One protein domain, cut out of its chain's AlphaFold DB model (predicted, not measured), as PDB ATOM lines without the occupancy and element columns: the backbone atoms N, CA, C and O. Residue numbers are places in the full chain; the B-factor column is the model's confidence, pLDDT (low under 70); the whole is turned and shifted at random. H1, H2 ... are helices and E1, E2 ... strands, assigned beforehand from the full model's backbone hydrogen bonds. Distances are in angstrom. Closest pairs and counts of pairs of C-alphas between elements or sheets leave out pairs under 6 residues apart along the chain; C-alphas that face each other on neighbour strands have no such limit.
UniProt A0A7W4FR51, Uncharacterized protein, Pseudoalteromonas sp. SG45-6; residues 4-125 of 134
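Overview. This is residues 4 to 125 of the 134 residues of an uncharacterized protein of Pseudoalteromonas sp. SG45-6 (UniProt A0A7W4FR51). A four-stranded antiparallel sheet forms a wall, with the short helix H2 packed crosswise on one face and the long helix H1 crossing the E3 and E2 part of that face and packing on H2. H3 leaves the end of E4 and extends away from the sheet, near H1, while the loop residues 78 to 85 and the first residues of H1, 4 to 9, stick out. The printed part has 122 residues with three named helices and four named strands, in the order H1, E1, H2, E2, E3, E4, H3; the sheet's order is E1, E4, E3, E2, and the class is mixed, helices and strands. The whole is compact, with a radius of gyration of the C-alphas of 15.0 A, yet elongated, spanning 49 by 32 by 30 A.

Along the chain. In the sheet, E1 is residues 44 to 48, E4 residues 99 to 105, 19.3 A long, E3 residues 90 to 96, 19.2 A long, and E2 residues 71 to 74. H2 is residues 59 to 67, 12.4 A long. H1 is residues 4 to 29, 36.5 A long, with C-alpha 4 at (41.703, -33.168, -18.628). H3 is residues 107 to 124, 25.8 A long, with C-alpha 124 at (34.613, -48.336, -60.657).

Arrangement. E1 and E4 are antiparallel, with N 45 and O 104 2.9 A apart, within hydrogen-bond range. E2, E3 and E4 form a meander, each strand the antiparallel neighbour of the one before. In the hairpin of E3 and E4, N 92 and O 103 are 2.8 A apart, and in that of E2 and E3, N 73 and O 91 are 2.9 A apart, both within range. H1 and H2 lie on the same face of the sheet, two layers, one of helices and one of strands. H2, at a height over the sheet of 8.9 A, runs across the strands, at 72 degrees to E4 on the local plane; its closest C-alphas to E3 are those of Ile 66 and Phe 92, 6.5 A. H1 is at a height over the sheet of 10.9 A. With residues 18 to 28 alone H1 touches H2, closest at the C-alphas of Val 21 and Cys 63, 5.1 A, at a steep tilt of 44 degrees, opposite ways. H3 is only just not on the sheet, with 4 pairs of C-alphas within 10 A; it is near H1 and apart from H2. In H1, H2 and H3 every O i to N i+4 pair is within hydrogen-bond range.

Size, cuts and confidence. The two C-alphas farthest apart are those of Glu 80 and Met 125, 49.6 A. The printed part has no cut. The links H1 to E1, 14 residues, and E2 to E3, 15 residues, are long. The mean pLDDT of the printed part is 85.5; residues 76 to 87 are under 70.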
ATOM      1  N   ASN A   4      40.628 -33.242 -17.635       78.94
ATOM      2  CA  ASN A   4      41.703 -33.168 -18.628       78.94
ATOM      3  C   ASN A   4      41.761 -34.367 -19.610       78.94
ATOM      4  O   ASN A   4      42.005 -34.194 -20.798       78.94
ATOM      5  N   VAL A   5      41.508 -35.593 -19.144       84.50
ATOM      6  CA  VAL A   5      41.491 -36.798 -19.998       84.50
ATOM      7  C   VAL A   5      40.241 -36.825 -20.871       84.50
ATOM      8  O   VAL A   5      40.331 -37.188 -22.038       84.50
ATOM      9  N   GLU A   6      39.095 -36.417 -20.325       81.19
ATOM     10  CA  GLU A   6      37.852 -36.285 -21.088       81.19
ATOM     11  C   GLU A   6      38.002 -35.241 -22.200       81.19
ATOM     12  O   GLU A   6      37.759 -35.559 -23.361       81.19
ATOM     13  N   ASP A   7      38.511 -34.052 -21.867       84.44
ATOM     14  CA  ASP A   7      38.791 -32.985 -22.830       84.44
ATOM     15  C   ASP A   7      39.808 -33.441 -23.890       84.44
ATOM     16  O   ASP A   7      39.637 -33.185 -25.081       84.44
ATOM     17  N   THR A   8      40.850 -34.176 -23.488       86.75
ATOM     18  CA  THR A   8      41.848 -34.726 -24.419       86.75
ATOM     19  C   THR A   8      41.226 -35.738 -25.384       86.75
ATOM     20  O   THR A   8      41.468 -35.659 -26.588       86.75
ATOM     21  N   LEU A   9      40.413 -36.676 -24.889       84.00
ATOM     22  CA  LEU A   9      39.738 -37.672 -25.726       84.00
ATOM     23  C   LEU A   9      38.725 -37.018 -26.665       84.00
ATOM     24  O   LEU A   9      38.668 -37.362 -27.843       84.00
ATOM     25  N   HIS A  10      37.965 -36.051 -26.161       85.00
ATOM     26  CA  HIS A  10      37.038 -35.257 -26.952       85.00
ATOM     27  C   HIS A  10      37.776 -34.532 -28.086       85.00
ATOM     28  O   HIS A  10      37.413 -34.687 -29.253       85.00
ATOM     29  N   ASN A  11      38.859 -33.818 -27.778       86.25
ATOM     30  CA  ASN A  11      39.664 -33.124 -28.782       86.25
ATOM     31  C   ASN A  11      40.270 -34.093 -29.803       86.25
ATOM     32  O   ASN A  11      40.258 -33.818 -31.001       86.25
ATOM     33  N   LEU A  12      40.764 -35.251 -29.362       88.44
ATOM     34  CA  LEU A  12      41.342 -36.251 -30.255       88.44
ATOM     35  C   LEU A  12      40.296 -36.825 -31.219       88.44
ATOM     36  O   LEU A  12      40.535 -36.878 -32.424       88.44
ATOM     37  N   VAL A  13      39.135 -37.242 -30.712       84.75
ATOM     38  CA  VAL A  13      38.071 -37.826 -31.543       84.75
ATOM     39  C   VAL A  13      37.508 -36.782 -32.503       84.75
ATOM     40  O   VAL A  13      37.408 -37.044 -33.702       84.75
ATOM     41  N   SER A  14      37.190 -35.589 -31.997       85.81
ATOM     42  CA  SER A  14      36.621 -34.513 -32.811       85.81
ATOM     43  C   SER A  14      37.590 -34.036 -33.894       85.81
ATOM     44  O   SER A  14      37.167 -33.896 -35.034       85.81
ATOM     45  N   SER A  15      38.883 -33.860 -33.603       89.81
ATOM     46  CA  SER A  15      39.870 -33.391 -34.593       89.81
ATOM     47  C   SER A  15      40.136 -34.398 -35.715       89.81
ATOM     48  O   SER A  15      40.192 -34.008 -36.885       89.81
ATOM     49  N   ASN A  16      40.256 -35.691 -35.394       92.00
ATOM     50  CA  ASN A  16      40.438 -36.733 -36.407       92.00
ATOM     51  C   ASN A  16      39.194 -36.868 -37.289       92.00
ATOM     52  O   ASN A  16      39.306 -36.907 -38.516       92.00
ATOM     53  N   LEU A  17      38.006 -36.881 -36.678       91.62
ATOM     54  CA  LEU A  17      36.762 -36.945 -37.435       91.62
ATOM     55  C   LEU A  17      36.566 -35.694 -38.294       91.62
ATOM     56  O   LEU A  17      36.236 -35.819 -39.469       91.62
ATOM     57  N   LEU A  18      36.817 -34.504 -37.739       92.94
ATOM     58  CA  LEU A  18      36.741 -33.233 -38.457       92.94
ATOM     59  C   LEU A  18      37.662 -33.239 -39.683       92.94
ATOM     60  O   LEU A  18      37.240 -32.875 -40.778       92.94
ATOM     61  N   SER A  19      38.898 -33.714 -39.520       94.56
ATOM     62  CA  SER A  19      39.863 -33.829 -40.619       94.56
ATOM     63  C   SER A  19      39.352 -34.751 -41.731       94.56
ATOM     64  O   SER A  19      39.404 -34.387 -42.908       94.56
ATOM     65  N   LEU A  20      38.801 -35.914 -41.365       94.06
ATOM     66  CA  LEU A  20      38.210 -36.856 -42.316       94.06
ATOM     67  C   LEU A  20      37.035 -36.227 -43.077       94.06
ATOM     68  O   LEU A  20      37.001 -36.271 -44.308       94.06
ATOM     69  N   VAL A  21      36.080 -35.614 -42.374       94.31
ATOM     70  CA  VAL A  21      34.889 -35.057 -43.031       94.31
ATOM     71  C   VAL A  21      35.210 -33.842 -43.894       94.31
ATOM     72  O   VAL A  21      34.573 -33.670 -44.928       94.31
ATOM     73  N   ILE A  22      36.215 -33.032 -43.540       93.94
ATOM     74  CA  ILE A  22      36.702 -31.948 -44.403       93.94
ATOM     75  C   ILE A  22      37.233 -32.533 -45.712       93.94
ATOM     76  O   ILE A  22      36.852 -32.068 -46.788       93.94
ATOM     77  N   ALA A  23      38.057 -33.583 -45.640       93.38
ATOM     78  CA  ALA A  23      38.587 -34.240 -46.831       93.38
ATOM     79  C   ALA A  23      37.463 -34.805 -47.717       93.38
ATOM     80  O   ALA A  23      37.441 -34.545 -48.923       93.38
ATOM     81  N   ILE A  24      36.483 -35.502 -47.130       92.06
ATOM     82  CA  ILE A  24      35.307 -35.997 -47.863       92.06
ATOM     83  C   ILE A  24      34.537 -34.826 -48.483       92.06
ATOM     84  O   ILE A  24      34.186 -34.861 -49.663       92.06
ATOM     85  N   ARG A  25      34.308 -33.750 -47.723       92.69
ATOM     86  CA  ARG A  25      33.510 -32.608 -48.172       92.69
ATOM     87  C   ARG A  25      34.124 -31.874 -49.355       92.69
ATOM     88  O   ARG A  25      33.387 -31.484 -50.266       92.69
ATOM     89  N   VAL A  26      35.446 -31.705 -49.351       91.44
ATOM     90  CA  VAL A  26      36.200 -31.133 -50.473       91.44
ATOM     91  C   VAL A  26      36.048 -32.011 -51.716       91.44
ATOM     92  O   VAL A  26      35.720 -31.495 -52.782       91.44
ATOM     93  N   ASN A  27      36.180 -33.331 -51.576       89.38
ATOM     94  CA  ASN A  27      36.019 -34.270 -52.692       89.38
ATOM     95  C   ASN A  27      34.579 -34.324 -53.235       89.38
ATOM     96  O   ASN A  27      34.383 -34.482 -54.440       89.38
ATOM     97  N   LEU A  28      33.568 -34.141 -52.378       88.69
ATOM     98  CA  LEU A  28      32.175 -33.964 -52.800       88.69
ATOM     99  C   LEU A  28      31.983 -32.661 -53.589       88.69
ATOM    100  O   LEU A  28      31.288 -32.649 -54.601       88.69
ATOM    101  N   TYR A  29      32.593 -31.558 -53.140       86.56
ATOM    102  CA  TYR A  29      32.517 -30.272 -53.843       86.56
ATOM    103  C   TYR A  29      33.190 -30.329 -55.221       86.56
ATOM    104  O   TYR A  29      32.665 -29.781 -56.183       86.56
ATOM    105  N   GLN A  30      34.315 -31.038 -55.322       86.62
ATOM    106  CA  GLN A  30      35.047 -31.252 -56.574       86.62
ATOM    107  C   GLN A  30      34.387 -32.281 -57.508       86.62
ATOM    108  O   GLN A  30      34.895 -32.507 -58.601       86.62
ATOM    109  N   SER A  31      33.274 -32.910 -57.097       82.31
ATOM    110  CA  SER A  31      32.612 -33.994 -57.847       82.31
ATOM    111  C   SER A  31      33.530 -35.195 -58.137       82.31
ATOM    112  O   SER A  31      33.314 -35.953 -59.079       82.31
ATOM    113  N   THR A  32      34.556 -35.397 -57.303       82.12
ATOM    114  CA  THR A  32      35.370 -36.622 -57.305       82.12
ATOM    115  C   THR A  32      34.570 -37.773 -56.691       82.12
ATOM    116  O   THR A  32      34.613 -38.901 -57.175       82.12
ATOM    117  N   ILE A  33      33.786 -37.471 -55.650       81.69
ATOM    118  CA  ILE A  33      32.779 -38.369 -55.076       81.69
ATOM    119  C   ILE A  33      31.404 -37.908 -55.578       81.69
ATOM    120  O   ILE A  33      30.918 -36.847 -55.190       81.69
ATOM    121  N   ASN A  34      30.750 -38.715 -56.415       78.50
ATOM    122  CA  ASN A  34      29.503 -38.343 -57.103       78.50
ATOM    123  C   ASN A  34      28.215 -38.770 -56.375       78.50
ATOM    124  O   ASN A  34      27.172 -38.956 -56.998       78.50
ATOM    125  N   GLN A  35      28.268 -38.925 -55.050       81.75
ATOM    126  CA  GLN A  35      27.140 -39.409 -54.241       81.75
ATOM    127  C   GLN A  35      26.845 -38.517 -53.015       81.75
ATOM    128  O   GLN A  35      26.764 -39.010 -51.891       81.75
ATOM    129  N   PRO A  36      26.641 -37.194 -53.183       84.44
ATOM    130  CA  PRO A  36      26.392 -36.286 -52.054       84.44
ATOM    131  C   PRO A  36      25.089 -36.588 -51.297       84.44
ATOM    132  O   PRO A  36      24.976 -36.270 -50.113       84.44
ATOM    133  N   ASN A  37      24.117 -37.197 -51.979       90.06
ATOM    134  CA  ASN A  37      22.793 -37.514 -51.444       90.06
ATOM    135  C   ASN A  37      22.682 -38.960 -50.939       90.06
ATOM    136  O   ASN A  37      21.572 -39.426 -50.710       90.06
ATOM    137  N   LEU A  38      23.803 -39.677 -50.794       90.75
ATOM    138  CA  LEU A  38      23.807 -41.008 -50.192       90.75
ATOM    139  C   LEU A  38      23.324 -40.902 -48.743       90.75
ATOM    140  O   LEU A  38      23.984 -40.262 -47.927       90.75
ATOM    141  N   GLU A  39      22.168 -41.486 -48.443       93.06
ATOM    142  CA  GLU A  39      21.646 -41.580 -47.079       93.06
ATOM    143  C   GLU A  39      22.413 -42.637 -46.287       93.06
ATOM    144  O   GLU A  39      22.734 -43.703 -46.813       93.06
ATOM    145  N   LEU A  40      22.673 -42.347 -45.011       91.06
ATOM    146  CA  LEU A  40      23.446 -43.202 -44.112       91.06
ATOM    147  C   LEU A  40      22.575 -43.713 -42.943       91.06
ATOM    148  O   LEU A  40      22.820 -43.373 -41.783       91.06
ATOM    149  N   PRO A  41      21.524 -44.516 -43.211       87.75
ATOM    150  CA  PRO A  41      20.488 -44.857 -42.230       87.75
ATOM    151  C   PRO A  41      20.982 -45.709 -41.058       87.75
ATOM    152  O   PRO A  41      20.279 -45.819 -40.059       87.75
ATOM    153  N   ASN A  42      22.156 -46.334 -41.180       86.88
ATOM    154  CA  ASN A  42      22.731 -47.183 -40.140       86.88
ATOM    155  C   ASN A  42      23.703 -46.443 -39.222       86.88
ATOM    156  O   ASN A  42      23.960 -46.933 -38.116       86.88
ATOM    157  N   SER A  43      24.239 -45.311 -39.686       90.50
ATOM    158  CA  SER A  43      25.299 -44.582 -39.004       90.50
ATOM    159  C   SER A  43      24.892 -43.194 -38.546       90.50
ATOM    160  O   SER A  43      25.447 -42.742 -37.552       90.50
ATOM    161  N   SER A  44      23.966 -42.506 -39.224       91.88
ATOM    162  CA  SER A  44      23.757 -41.075 -38.990       91.88
ATOM    163  C   SER A  44      22.296 -40.639 -39.079       91.88
ATOM    164  O   SER A  44      21.624 -40.868 -40.088       91.88
ATOM    165  N   TRP A  45      21.831 -39.906 -38.064       92.75
ATOM    166  CA  TRP A  45      20.479 -39.340 -38.009       92.75
ATOM    167  C   TRP A  45      20.503 -37.867 -37.628       92.75
ATOM    168  O   TRP A  45      21.183 -37.469 -36.684       92.75
ATOM    169  N   LEU A  46      19.735 -37.061 -38.353       92.69
ATOM    170  CA  LEU A  46      19.593 -35.626 -38.146       92.69
ATOM    171  C   LEU A  46      18.160 -35.309 -37.723       92.69
ATOM    172  O   LEU A  46      17.200 -35.755 -38.356       92.69
ATOM    173  N   TYR A  47      18.020 -34.469 -36.704       91.12
ATOM    174  CA  TYR A  47      16.758 -33.827 -36.369       91.12
ATOM    175  C   TYR A  47      16.962 -32.351 -36.043       91.12
ATOM    176  O   TYR A  47      18.060 -31.897 -35.718       91.12
ATOM    177  N   PHE A  48      15.872 -31.601 -36.154       89.38
ATOM    178  CA  PHE A  48      15.784 -30.236 -35.658       89.38
ATOM    179  C   PHE A  48      14.971 -30.242 -34.371       89.38
ATOM    180  O   PHE A  48      13.953 -30.937 -34.282       89.38
ATOM    181  N   ASP A  49      15.410 -29.461 -33.391       82.81
ATOM    182  CA  ASP A  49      14.828 -29.464 -32.045       82.81
ATOM    183  C   ASP A  49      13.364 -28.979 -32.047       82.81
ATOM    184  O   ASP A  49      12.602 -29.295 -31.140       82.81
ATOM    185  N   ASP A  50      12.942 -28.262 -33.099       82.06
ATOM    186  CA  ASP A  50      11.558 -27.808 -33.297       82.06
ATOM    187  C   ASP A  50      10.572 -28.948 -33.607       82.06
ATOM    188  O   ASP A  50       9.371 -28.801 -33.384       82.06
ATOM    189  N   LYS A  51      11.061 -30.072 -34.141       79.06
ATOM    190  CA  LYS A  51      10.232 -31.193 -34.602       79.06
ATOM    191  C   LYS A  51      10.558 -32.508 -33.909       79.06
ATOM    192  O   LYS A  51       9.667 -33.341 -33.816       79.06
ATOM    193  N   LEU A  52      11.803 -32.704 -33.463       78.88
ATOM    194  CA  LEU A  52      12.297 -33.949 -32.850       78.88
ATOM    195  C   LEU A  52      12.018 -35.213 -33.693       78.88
ATOM    196  O   LEU A  52      11.900 -36.315 -33.166       78.88
ATOM    197  N   ILE A  53      11.907 -35.056 -35.016       83.19
ATOM    198  CA  ILE A  53      11.741 -36.169 -35.959       83.19
ATOM    199  C   ILE A  53      13.115 -36.509 -36.523       83.19
ATOM    200  O   ILE A  53      13.659 -35.741 -37.322       83.19
ATOM    201  N   GLU A  54      13.649 -37.661 -36.127       82.69
ATOM    202  CA  GLU A  54      14.902 -38.190 -36.659       82.69
ATOM    203  C   GLU A  54      14.731 -38.666 -38.102       82.69
ATOM    204  O   GLU A  54      13.780 -39.371 -38.447       82.69
ATOM    205  N   LYS A  55      15.672 -38.270 -38.959       88.62
ATOM    206  CA  LYS A  55      15.763 -38.735 -40.343       88.62
ATOM    207  C   LYS A  55      17.185 -39.190 -40.647       88.62
ATOM    208  O   LYS A  55      18.112 -38.561 -40.134       88.62
ATOM    209  N   PRO A  56      17.374 -40.220 -41.490       92.38
ATOM    210  CA  PRO A  56      18.690 -40.548 -42.024       92.38
ATOM    211  C   PRO A  56      19.365 -39.301 -42.599       92.38
ATOM    212  O   PRO A  56      18.755 -38.556 -43.367       92.38
ATOM    213  N   ALA A  57      20.607 -39.054 -42.194       93.81
ATOM    214  CA  ALA A  57      21.392 -37.955 -42.734       93.81
ATOM    215  C   ALA A  57      22.082 -38.394 -44.032       93.81
ATOM    216  O   ALA A  57      22.532 -39.536 -44.153       93.81
ATOM    217  N   THR A  58      22.199 -37.486 -45.000       95.25
ATOM    218  CA  THR A  58      23.022 -37.738 -46.191       95.25
ATOM    219  C   THR A  58      24.505 -37.542 -45.894       95.25
ATOM    220  O   THR A  58      24.863 -36.763 -45.010       95.25
ATOM    221  N   LEU A  59      25.390 -38.163 -46.678       93.81
ATOM    222  CA  LEU A  59      26.841 -37.988 -46.562       93.81
ATOM    223  C   LEU A  59      27.247 -36.505 -46.569       93.81
ATOM    224  O   LEU A  59      28.058 -36.070 -45.747       93.81
ATOM    225  N   LYS A  60      26.641 -35.700 -47.454       94.50
ATOM    226  CA  LYS A  60      26.857 -34.249 -47.480       94.50
ATOM    227  C   LYS A  60      26.410 -33.588 -46.176       94.50
ATOM    228  O   LYS A  60      27.151 -32.764 -45.646       94.50
ATOM    229  N   GLN A  61      25.219 -33.922 -45.674       95.44
ATOM    230  CA  GLN A  61      24.712 -33.362 -44.422       95.44
ATOM    231  C   GLN A  61      25.607 -33.737 -43.245       95.44
ATOM    232  O   GLN A  61      25.957 -32.854 -42.475       95.44
ATOM    233  N   VAL A  62      26.030 -34.995 -43.130       95.25
ATOM    234  CA  VAL A  62      26.951 -35.438 -42.073       95.25
ATOM    235  C   VAL A  62      28.231 -34.606 -42.091       95.25
ATOM    236  O   VAL A  62      28.610 -34.051 -41.061       95.25
ATOM    237  N   CYS A  63      28.845 -34.428 -43.265       95.62
ATOM    238  CA  CYS A  63      30.046 -33.607 -43.390       95.62
ATOM    239  C   CYS A  63      29.793 -32.142 -43.011       95.62
ATOM    240  O   CYS A  63      30.520 -31.593 -42.188       95.62
ATOM    241  N   ASP A  64      28.757 -31.515 -43.581       95.00
ATOM    242  CA  ASP A  64      28.423 -30.111 -43.308       95.00
ATOM    243  C   ASP A  64      28.151 -29.890 -41.810       95.00
ATOM    244  O   ASP A  64      28.659 -28.944 -41.212       95.00
ATOM    245  N   LYS A  65      27.371 -30.772 -41.179       95.81
ATOM    246  CA  LYS A  65      26.995 -30.643 -39.769       95.81
ATOM    247  C   LYS A  65      28.169 -30.872 -38.828       95.81
ATOM    248  O   LYS A  65      28.299 -30.114 -37.879       95.81
ATOM    249  N   ILE A  66      29.049 -31.839 -39.091       95.12
ATOM    250  CA  ILE A  66      30.253 -32.031 -38.266       95.12
ATOM    251  C   ILE A  66      31.189 -30.816 -38.379       95.12
ATOM    252  O   ILE A  66      31.708 -30.360 -37.364       95.12
ATOM    253  N   ILE A  67      31.368 -30.254 -39.581       94.94
ATOM    254  CA  ILE A  67      32.221 -29.071 -39.807       94.94
ATOM    255  C   ILE A  67      31.676 -27.826 -39.091       94.94
ATOM    256  O   ILE A  67      32.452 -27.010 -38.598       94.94
ATOM    257  N   HIS A  68      30.353 -27.675 -39.044       94.31
ATOM    258  CA  HIS A  68      29.677 -26.511 -38.466       94.31
ATOM    259  C   HIS A  68      29.097 -26.764 -37.067       94.31
ATOM    260  O   HIS A  68      28.223 -26.019 -36.627       94.31
ATOM    261  N   ALA A  69      29.529 -27.822 -36.383       94.56
ATOM    262  CA  ALA A  69      29.044 -28.130 -35.047       94.56
ATOM    263  C   ALA A  69      29.572 -27.117 -34.022       94.56
ATOM    264  O   ALA A  69      30.771 -26.862 -33.940       94.56
ATOM    265  N   ASP A  70      28.669 -26.607 -33.190       92.50
ATOM    266  CA  ASP A  70      28.995 -25.772 -32.033       92.50
ATOM    267  C   ASP A  70      29.442 -26.628 -30.836       92.50
ATOM    268  O   ASP A  70      30.141 -26.158 -29.939       92.50
ATOM    269  N   SER A  71      29.021 -27.898 -30.793       90.94
ATOM    270  CA  SER A  71      29.394 -28.828 -29.726       90.94
ATOM    271  C   SER A  71      29.436 -30.280 -30.192       90.94
ATOM    272  O   SER A  71      28.698 -30.686 -31.092       90.94
ATOM    273  N   PHE A  72      30.275 -31.059 -29.511       89.50
ATOM    274  CA  PHE A  72      30.342 -32.512 -29.590       89.50
ATOM    275  C   PHE A  72      30.213 -33.101 -28.189       89.50
ATOM    276  O   PHE A  72      30.718 -32.556 -27.206       89.50
ATOM    277  N   SER A  73      29.527 -34.232 -28.095       86.38
ATOM    278  CA  SER A  73      29.372 -34.974 -26.849       86.38
ATOM    279  C   SER A  73      29.147 -36.454 -27.132       86.38
ATOM    280  O   SER A  73      28.715 -36.840 -28.217       86.38
ATOM    281  N   LYS A  74      29.415 -37.306 -26.143       82.75
ATOM    282  CA  LYS A  74      28.915 -38.680 -26.165       82.75
ATOM    283  C   LYS A  74      27.402 -38.651 -25.947       82.75
ATOM    284  O   LYS A  74      26.934 -37.932 -25.066       82.75
ATOM    285  N   THR A  75      26.648 -39.464 -26.682       72.94
ATOM    286  CA  THR A  75      25.220 -39.626 -26.400       72.94
ATOM    287  C   THR A  75      25.043 -40.197 -24.994       72.94
ATOM    288  O   THR A  75      25.584 -41.257 -24.668       72.94
ATOM    289  N   VAL A  76      24.299 -39.481 -24.152       63.38
ATOM    290  CA  VAL A  76      23.903 -39.947 -22.823       63.38
ATOM    291  C   VAL A  76      22.503 -40.546 -22.960       63.38
ATOM    292  O   VAL A  76      21.546 -39.781 -23.098       63.38
ATOM    293  N   PRO A  77      22.349 -41.884 -22.987       56.03
ATOM    294  CA  PRO A  77      21.022 -42.478 -22.918       56.03
ATOM    295  C   PRO A  77      20.373 -42.099 -21.575       56.03
ATOM    296  O   PRO A  77      21.088 -41.991 -20.572       56.03
ATOM    297  N   PRO A  78      19.042 -41.915 -21.513       54.88
ATOM    298  CA  PRO A  78      18.348 -41.813 -20.236       54.88
ATOM    299  C   PRO A  78      18.701 -43.033 -19.380       54.88
ATOM    300  O   PRO A  78      18.637 -44.165 -19.863       54.88
ATOM    301  N   SER A  79      19.068 -42.805 -18.119       52.28
ATOM    302  CA  SER A  79      19.610 -43.813 -17.192       52.28
ATOM    303  C   SER A  79      18.733 -45.065 -17.024       52.28
ATOM    304  O   SER A  79      19.215 -46.096 -16.568       52.28
ATOM    305  N   GLU A  80      17.454 -44.972 -17.392       52.38
ATOM    306  CA  GLU A  80      16.414 -45.991 -17.205       52.38
ATOM    307  C   GLU A  80      16.054 -46.754 -18.499       52.38
ATOM    308  O   GLU A  80      15.228 -47.662 -18.466       52.38
ATOM    309  N   LEU A  81      16.669 -46.417 -19.642       49.03
ATOM    310  CA  LEU A  81      16.313 -46.940 -20.973       49.03
ATOM    311  C   LEU A  81      17.529 -47.463 -21.748       49.03
ATOM    312  O   LEU A  81      17.672 -47.223 -22.949       49.03
ATOM    313  N   ILE A  82      18.425 -48.187 -21.076       48.31
ATOM    314  CA  ILE A  82      19.520 -48.882 -21.762       48.31
ATOM    315  C   ILE A  82      18.946 -50.146 -22.417       48.31
ATOM    316  O   ILE A  82      19.028 -51.247 -21.880       48.31
ATOM    317  N   ASP A  83      18.318 -49.969 -23.581       50.62
ATOM    318  CA  ASP A  83      18.048 -51.064 -24.513       50.62
ATOM    319  C   ASP A  83      19.404 -51.678 -24.923       50.62
ATOM    320  O   ASP A  83      20.303 -50.937 -25.317       50.62
ATOM    321  N   PRO A  84      19.612 -53.004 -24.867       50.41
ATOM    322  CA  PRO A  84      20.833 -53.641 -25.369       50.41
ATOM    323  C   PRO A  84      21.126 -53.369 -26.860       50.41
ATOM    324  O   PRO A  84      22.227 -53.657 -27.325       50.41
ATOM    325  N   LYS A  85      20.178 -52.800 -27.616       53.06
ATOM    326  CA  LYS A  85      20.370 -52.301 -28.987       53.06
ATOM    327  C   LYS A  85      20.820 -50.839 -29.071       53.06
ATOM    328  O   LYS A  85      20.948 -50.328 -30.186       53.06
ATOM    329  N   TYR A  86      21.052 -50.153 -27.948       55.66
ATOM    330  CA  TYR A  86      21.544 -48.775 -27.959       55.66
ATOM    331  C   TYR A  86      22.931 -48.733 -28.602       55.66
ATOM    332  O   TYR A  86      23.939 -49.105 -28.000       55.66
ATOM    333  N   LYS A  87      22.986 -48.272 -29.851       62.59
ATOM    334  CA  LYS A  87      24.255 -48.014 -30.520       62.59
ATOM    335  C   LYS A  87      24.907 -46.815 -29.841       62.59
ATOM    336  O   LYS A  87      24.275 -45.774 -29.660       62.59
ATOM    337  N   ILE A  88      26.170 -46.963 -29.450       70.94
ATOM    338  CA  ILE A  88      26.952 -45.869 -28.876       70.94
ATOM    339  C   ILE A  88      27.145 -44.823 -29.975       70.94
ATOM    340  O   ILE A  88      27.964 -44.992 -30.876       70.94
ATOM    341  N   ALA A  89      26.356 -43.758 -29.904       82.75
ATOM    342  CA  ALA A  89      26.468 -42.618 -30.792       82.75
ATOM    343  C   ALA A  89      27.255 -41.482 -30.124       82.75
ATOM    344  O   ALA A  89      27.325 -41.356 -28.896       82.75
ATOM    345  N   VAL A  90      27.848 -40.647 -30.964       89.56
ATOM    346  CA  VAL A  90      28.258 -39.291 -30.622       89.56
ATOM    347  C   VAL A  90      27.207 -38.324 -31.141       89.56
ATOM    348  O   VAL A  90      26.524 -38.593 -32.129       89.56
ATOM    349  N   GLN A  91      27.087 -37.190 -30.471       91.31
ATOM    350  CA  GLN A  91      26.108 -36.173 -30.780       91.31
ATOM    351  C   GLN A  91      26.815 -34.864 -31.108       91.31
ATOM    352  O   GLN A  91      27.567 -34.334 -30.287       91.31
ATOM    353  N   PHE A  92      26.531 -34.345 -32.296       93.44
ATOM    354  CA  PHE A  92      26.908 -33.008 -32.733       93.44
ATOM    355  C   PHE A  92      25.685 -32.109 -32.671       93.44
ATOM    356  O   PHE A  92      24.593 -32.525 -33.063       93.44
ATOM    357  N   LYS A  93      25.864 -30.873 -32.219       94.94
ATOM    358  CA  LYS A  93      24.796 -29.869 -32.245       94.94
ATOM    359  C   LYS A  93      25.292 -28.580 -32.841       94.94
ATOM    360  O   LYS A  93      26.463 -28.237 -32.691       94.94
ATOM    361  N   GLY A  94      24.365 -27.835 -33.415       95.56
ATOM    362  CA  GLY A  94      24.596 -26.444 -33.742       95.56
ATOM    363  C   GLY A  94      23.333 -25.751 -34.209       95.56
ATOM    364  O   GLY A  94      22.222 -26.253 -34.022       95.56
ATOM    365  N   VAL A  95      23.506 -24.594 -34.839       94.56
ATOM    366  CA  VAL A  95      22.395 -23.786 -35.349       94.56
ATOM    367  C   VAL A  95      22.525 -23.577 -36.854       94.56
ATOM    368  O   VAL A  95      23.569 -23.194 -37.366       94.56
ATOM    369  N   GLU A  96      21.440 -23.805 -37.590       92.00
ATOM    370  CA  GLU A  96      21.350 -23.521 -39.024       92.00
ATOM    371  C   GLU A  96      20.050 -22.764 -39.305       92.00
ATOM    372  O   GLU A  96      18.975 -23.189 -38.894       92.00
ATOM    373  N   TYR A  97      20.134 -21.614 -39.984       89.81
ATOM    374  CA  TYR A  97      18.977 -20.756 -40.291       89.81
ATOM    375  C   TYR A  97      18.071 -20.476 -39.072       89.81
ATOM    376  O   TYR A  97      16.845 -20.515 -39.175       89.81
ATOM    377  N   LYS A  98      18.682 -20.179 -37.913       90.44
ATOM    378  CA  LYS A  98      18.012 -19.961 -36.610       90.44
ATOM    379  C   LYS A  98      17.303 -21.194 -36.030       90.44
ATOM    380  O   LYS A  98      16.504 -21.050 -35.109       90.44
ATOM    381  N   LYS A  99      17.582 -22.391 -36.546       91.12
ATOM    382  CA  LYS A  99      17.067 -23.653 -36.017       91.12
ATOM    383  C   LYS A  99      18.189 -24.458 -35.392       91.12
ATOM    384  O   LYS A  99      19.181 -24.749 -36.064       91.12
ATOM    385  N   SER A 100      18.005 -24.835 -34.135       95.06
ATOM    386  CA  SER A 100      18.875 -25.801 -33.481       95.06
ATOM    387  C   SER A 100      18.695 -27.168 -34.129       95.06
ATOM    388  O   SER A 100      17.570 -27.600 -34.403       95.06
ATOM    389  N   TRP A 101      19.813 -27.815 -34.417       95.00
ATOM    390  CA  TRP A 101      19.855 -29.149 -34.980       95.00
ATOM    391  C   TRP A 101      20.747 -30.037 -34.132       95.00
ATOM    392  O   TRP A 101      21.715 -29.585 -33.516       95.00
ATOM    393  N   THR A 102      20.431 -31.323 -34.173       93.50
ATOM    394  CA  THR A 102      21.215 -32.370 -33.545       93.50
ATOM    395  C   THR A 102      21.463 -33.483 -34.555       93.50
ATOM    396  O   THR A 102      20.535 -33.993 -35.185       93.50
ATOM    397  N   LEU A 103      22.732 -33.851 -34.714       93.94
ATOM    398  CA  LEU A 103      23.182 -34.976 -35.518       93.94
ATOM    399  C   LEU A 103      23.728 -36.060 -34.586       93.94
ATOM    400  O   LEU A 103      24.719 -35.843 -33.890       93.94
ATOM    401  N   ASN A 104      23.111 -37.235 -34.615       91.88
ATOM    402  CA  ASN A 104      23.616 -38.439 -33.969       91.88
ATOM    403  C   ASN A 104      24.437 -39.243 -34.982       91.88
ATOM    404  O   ASN A 104      23.952 -39.495 -36.085       91.88
ATOM    405  N   VAL A 105      25.649 -39.662 -34.609       91.69
ATOM    406  CA  VAL A 105      26.543 -40.472 -35.452       91.69
ATOM    407  C   VAL A 105      27.072 -41.671 -34.669       91.69
ATOM    408  O   VAL A 105      27.692 -41.514 -33.622       91.69
ATOM    409  N   VAL A 106      26.881 -42.879 -35.187       91.25
ATOM    410  CA  VAL A 106      27.548 -44.097 -34.711       91.25
ATOM    411  C   VAL A 106      28.861 -44.214 -35.473       91.25
ATOM    412  O   VAL A 106      28.868 -44.578 -36.646       91.25
ATOM    413  N   LEU A 107      29.970 -43.860 -34.814       89.25
ATOM    414  CA  LEU A 107      31.277 -43.713 -35.468       89.25
ATOM    415  C   LEU A 107      31.739 -44.985 -36.186       89.25
ATOM    416  O   LEU A 107      32.269 -44.886 -37.284       89.25
ATOM    417  N   GLU A 108      31.510 -46.157 -35.594       89.94
ATOM    418  CA  GLU A 108      31.851 -47.450 -36.197       89.94
ATOM    419  C   GLU A 108      31.145 -47.635 -37.546       89.94
ATOM    420  O   GLU A 108      31.805 -47.732 -38.577       89.94
ATOM    421  N   CYS A 109      29.812 -47.550 -37.557       91.06
ATOM    422  CA  CYS A 109      29.026 -47.665 -38.785       91.06
ATOM    423  C   CYS A 109      29.357 -46.555 -39.796       91.06
ATOM    424  O   CYS A 109      29.323 -46.789 -40.997       91.06
ATOM    425  N   PHE A 110      29.687 -45.342 -39.337       92.56
ATOM    426  CA  PHE A 110      30.067 -44.256 -40.243       92.56
ATOM    427  C   PHE A 110      31.389 -44.554 -40.959       92.56
ATOM    428  O   PHE A 110      31.516 -44.306 -42.156       92.56
ATOM    429  N   VAL A 111      32.371 -45.113 -40.251       91.69
ATOM    430  CA  VAL A 111      33.637 -45.533 -40.864       91.69
ATOM    431  C   VAL A 111      33.405 -46.684 -41.845       91.69
ATOM    432  O   VAL A 111      33.977 -46.662 -42.932       91.69
ATOM    433  N   GLU A 112      32.531 -47.641 -41.525       92.69
ATOM    434  CA  GLU A 112      32.133 -48.709 -42.457       92.69
ATOM    435  C   GLU A 112      31.477 -48.162 -43.733       92.69
ATOM    436  O   GLU A 112      31.803 -48.618 -44.832       92.69
ATOM    437  N   ASP A 113      30.604 -47.158 -43.613       91.56
ATOM    438  CA  ASP A 113      29.989 -46.486 -44.764       91.56
ATOM    439  C   ASP A 113      31.059 -45.815 -45.648       91.56
ATOM    440  O   ASP A 113      31.016 -45.916 -46.878       91.56
ATOM    441  N   VAL A 114      32.061 -45.165 -45.039       91.25
ATOM    442  CA  VAL A 114      33.185 -44.537 -45.758       91.25
ATOM    443  C   VAL A 114      34.063 -45.579 -46.459       91.25
ATOM    444  O   VAL A 114      34.442 -45.377 -47.613       91.25
ATOM    445  N   LEU A 115      34.372 -46.700 -45.804       92.19
ATOM    446  CA  LEU A 115      35.136 -47.795 -46.414       92.19
ATOM    447  C   LEU A 115      34.357 -48.455 -47.560       92.19
ATOM    448  O   LEU A 115      34.916 -48.710 -48.621       92.19
ATOM    449  N   SER A 116      33.046 -48.638 -47.406       90.31
ATOM    450  CA  SER A 116      32.179 -49.173 -48.464       90.31
ATOM    451  C   SER A 116      32.100 -48.240 -49.680       90.31
ATOM    452  O   SER A 116      32.020 -48.687 -50.831       90.31
ATOM    453  N   LEU A 117      32.139 -46.926 -49.441       87.75
ATOM    454  CA  LEU A 117      32.247 -45.930 -50.500       87.75
ATOM    455  C   LEU A 117      33.596 -46.039 -51.225       87.75
ATOM    456  O   LEU A 117      33.621 -46.002 -52.456       87.75
ATOM    457  N   LEU A 118      34.694 -46.217 -50.487       88.25
ATOM    458  CA  LEU A 118      36.021 -46.438 -51.063       88.25
ATOM    459  C   LEU A 118      36.044 -47.692 -51.951       88.25
ATOM    460  O   LEU A 118      36.422 -47.589 -53.115       88.25
ATOM    461  N   ASP A 119      35.529 -48.822 -51.462       88.06
ATOM    462  CA  ASP A 119      35.404 -50.067 -52.237       88.06
ATOM    463  C   ASP A 119      34.639 -49.856 -53.551       88.06
ATOM    464  O   ASP A 119      34.977 -50.412 -54.599       88.06
ATOM    465  N   SER A 120      33.564 -49.065 -53.502       85.06
ATOM    466  CA  SER A 120      32.737 -48.763 -54.673       85.06
ATOM    467  C   SER A 120      33.501 -47.927 -55.703       85.06
ATOM    468  O   SER A 120      33.387 -48.174 -56.906       85.06
ATOM    469  N   ILE A 121      34.316 -46.975 -55.241       83.50
ATOM    470  CA  ILE A 121      35.187 -46.164 -56.096       83.50
ATOM    471  C   ILE A 121      36.268 -47.042 -56.732       83.50
ATOM    472  O   ILE A 121      36.441 -46.993 -57.949       83.50
ATOM    473  N   GLU A 122      36.947 -47.885 -55.954       84.88
ATOM    474  CA  GLU A 122      37.994 -48.783 -56.452       84.88
ATOM    475  C   GLU A 122      37.464 -49.758 -57.510       84.88
ATOM    476  O   GLU A 122      38.075 -49.913 -58.565       84.88
ATOM    477  N   LYS A 123      36.275 -50.338 -57.293       85.00
ATOM    478  CA  LYS A 123      35.599 -51.198 -58.283       85.00
ATOM    479  C   LYS A 123      35.233 -50.462 -59.573       85.00
ATOM    480  O   LYS A 123      35.164 -51.087 -60.629       85.00
ATOM    481  N   SER A 124      34.960 -49.160 -59.493       76.50
ATOM    482  CA  SER A 124      34.613 -48.336 -60.657       76.50
ATOM    483  C   SER A 124      35.831 -47.899 -61.477       76.50
ATOM    484  O   SER A 124      35.674 -47.490 -62.630       76.50
ATOM    485  N   MET A 125      37.045 -48.000 -60.920       74.25
ATOM    486  CA  MET A 125      38.257 -47.724 -61.679       74.25
ATOM    487  C   MET A 125      38.491 -48.864 -62.677       74.25
ATOM    488  O   MET A 125      38.584 -50.025 -62.274       74.25
TER     489      MET A 125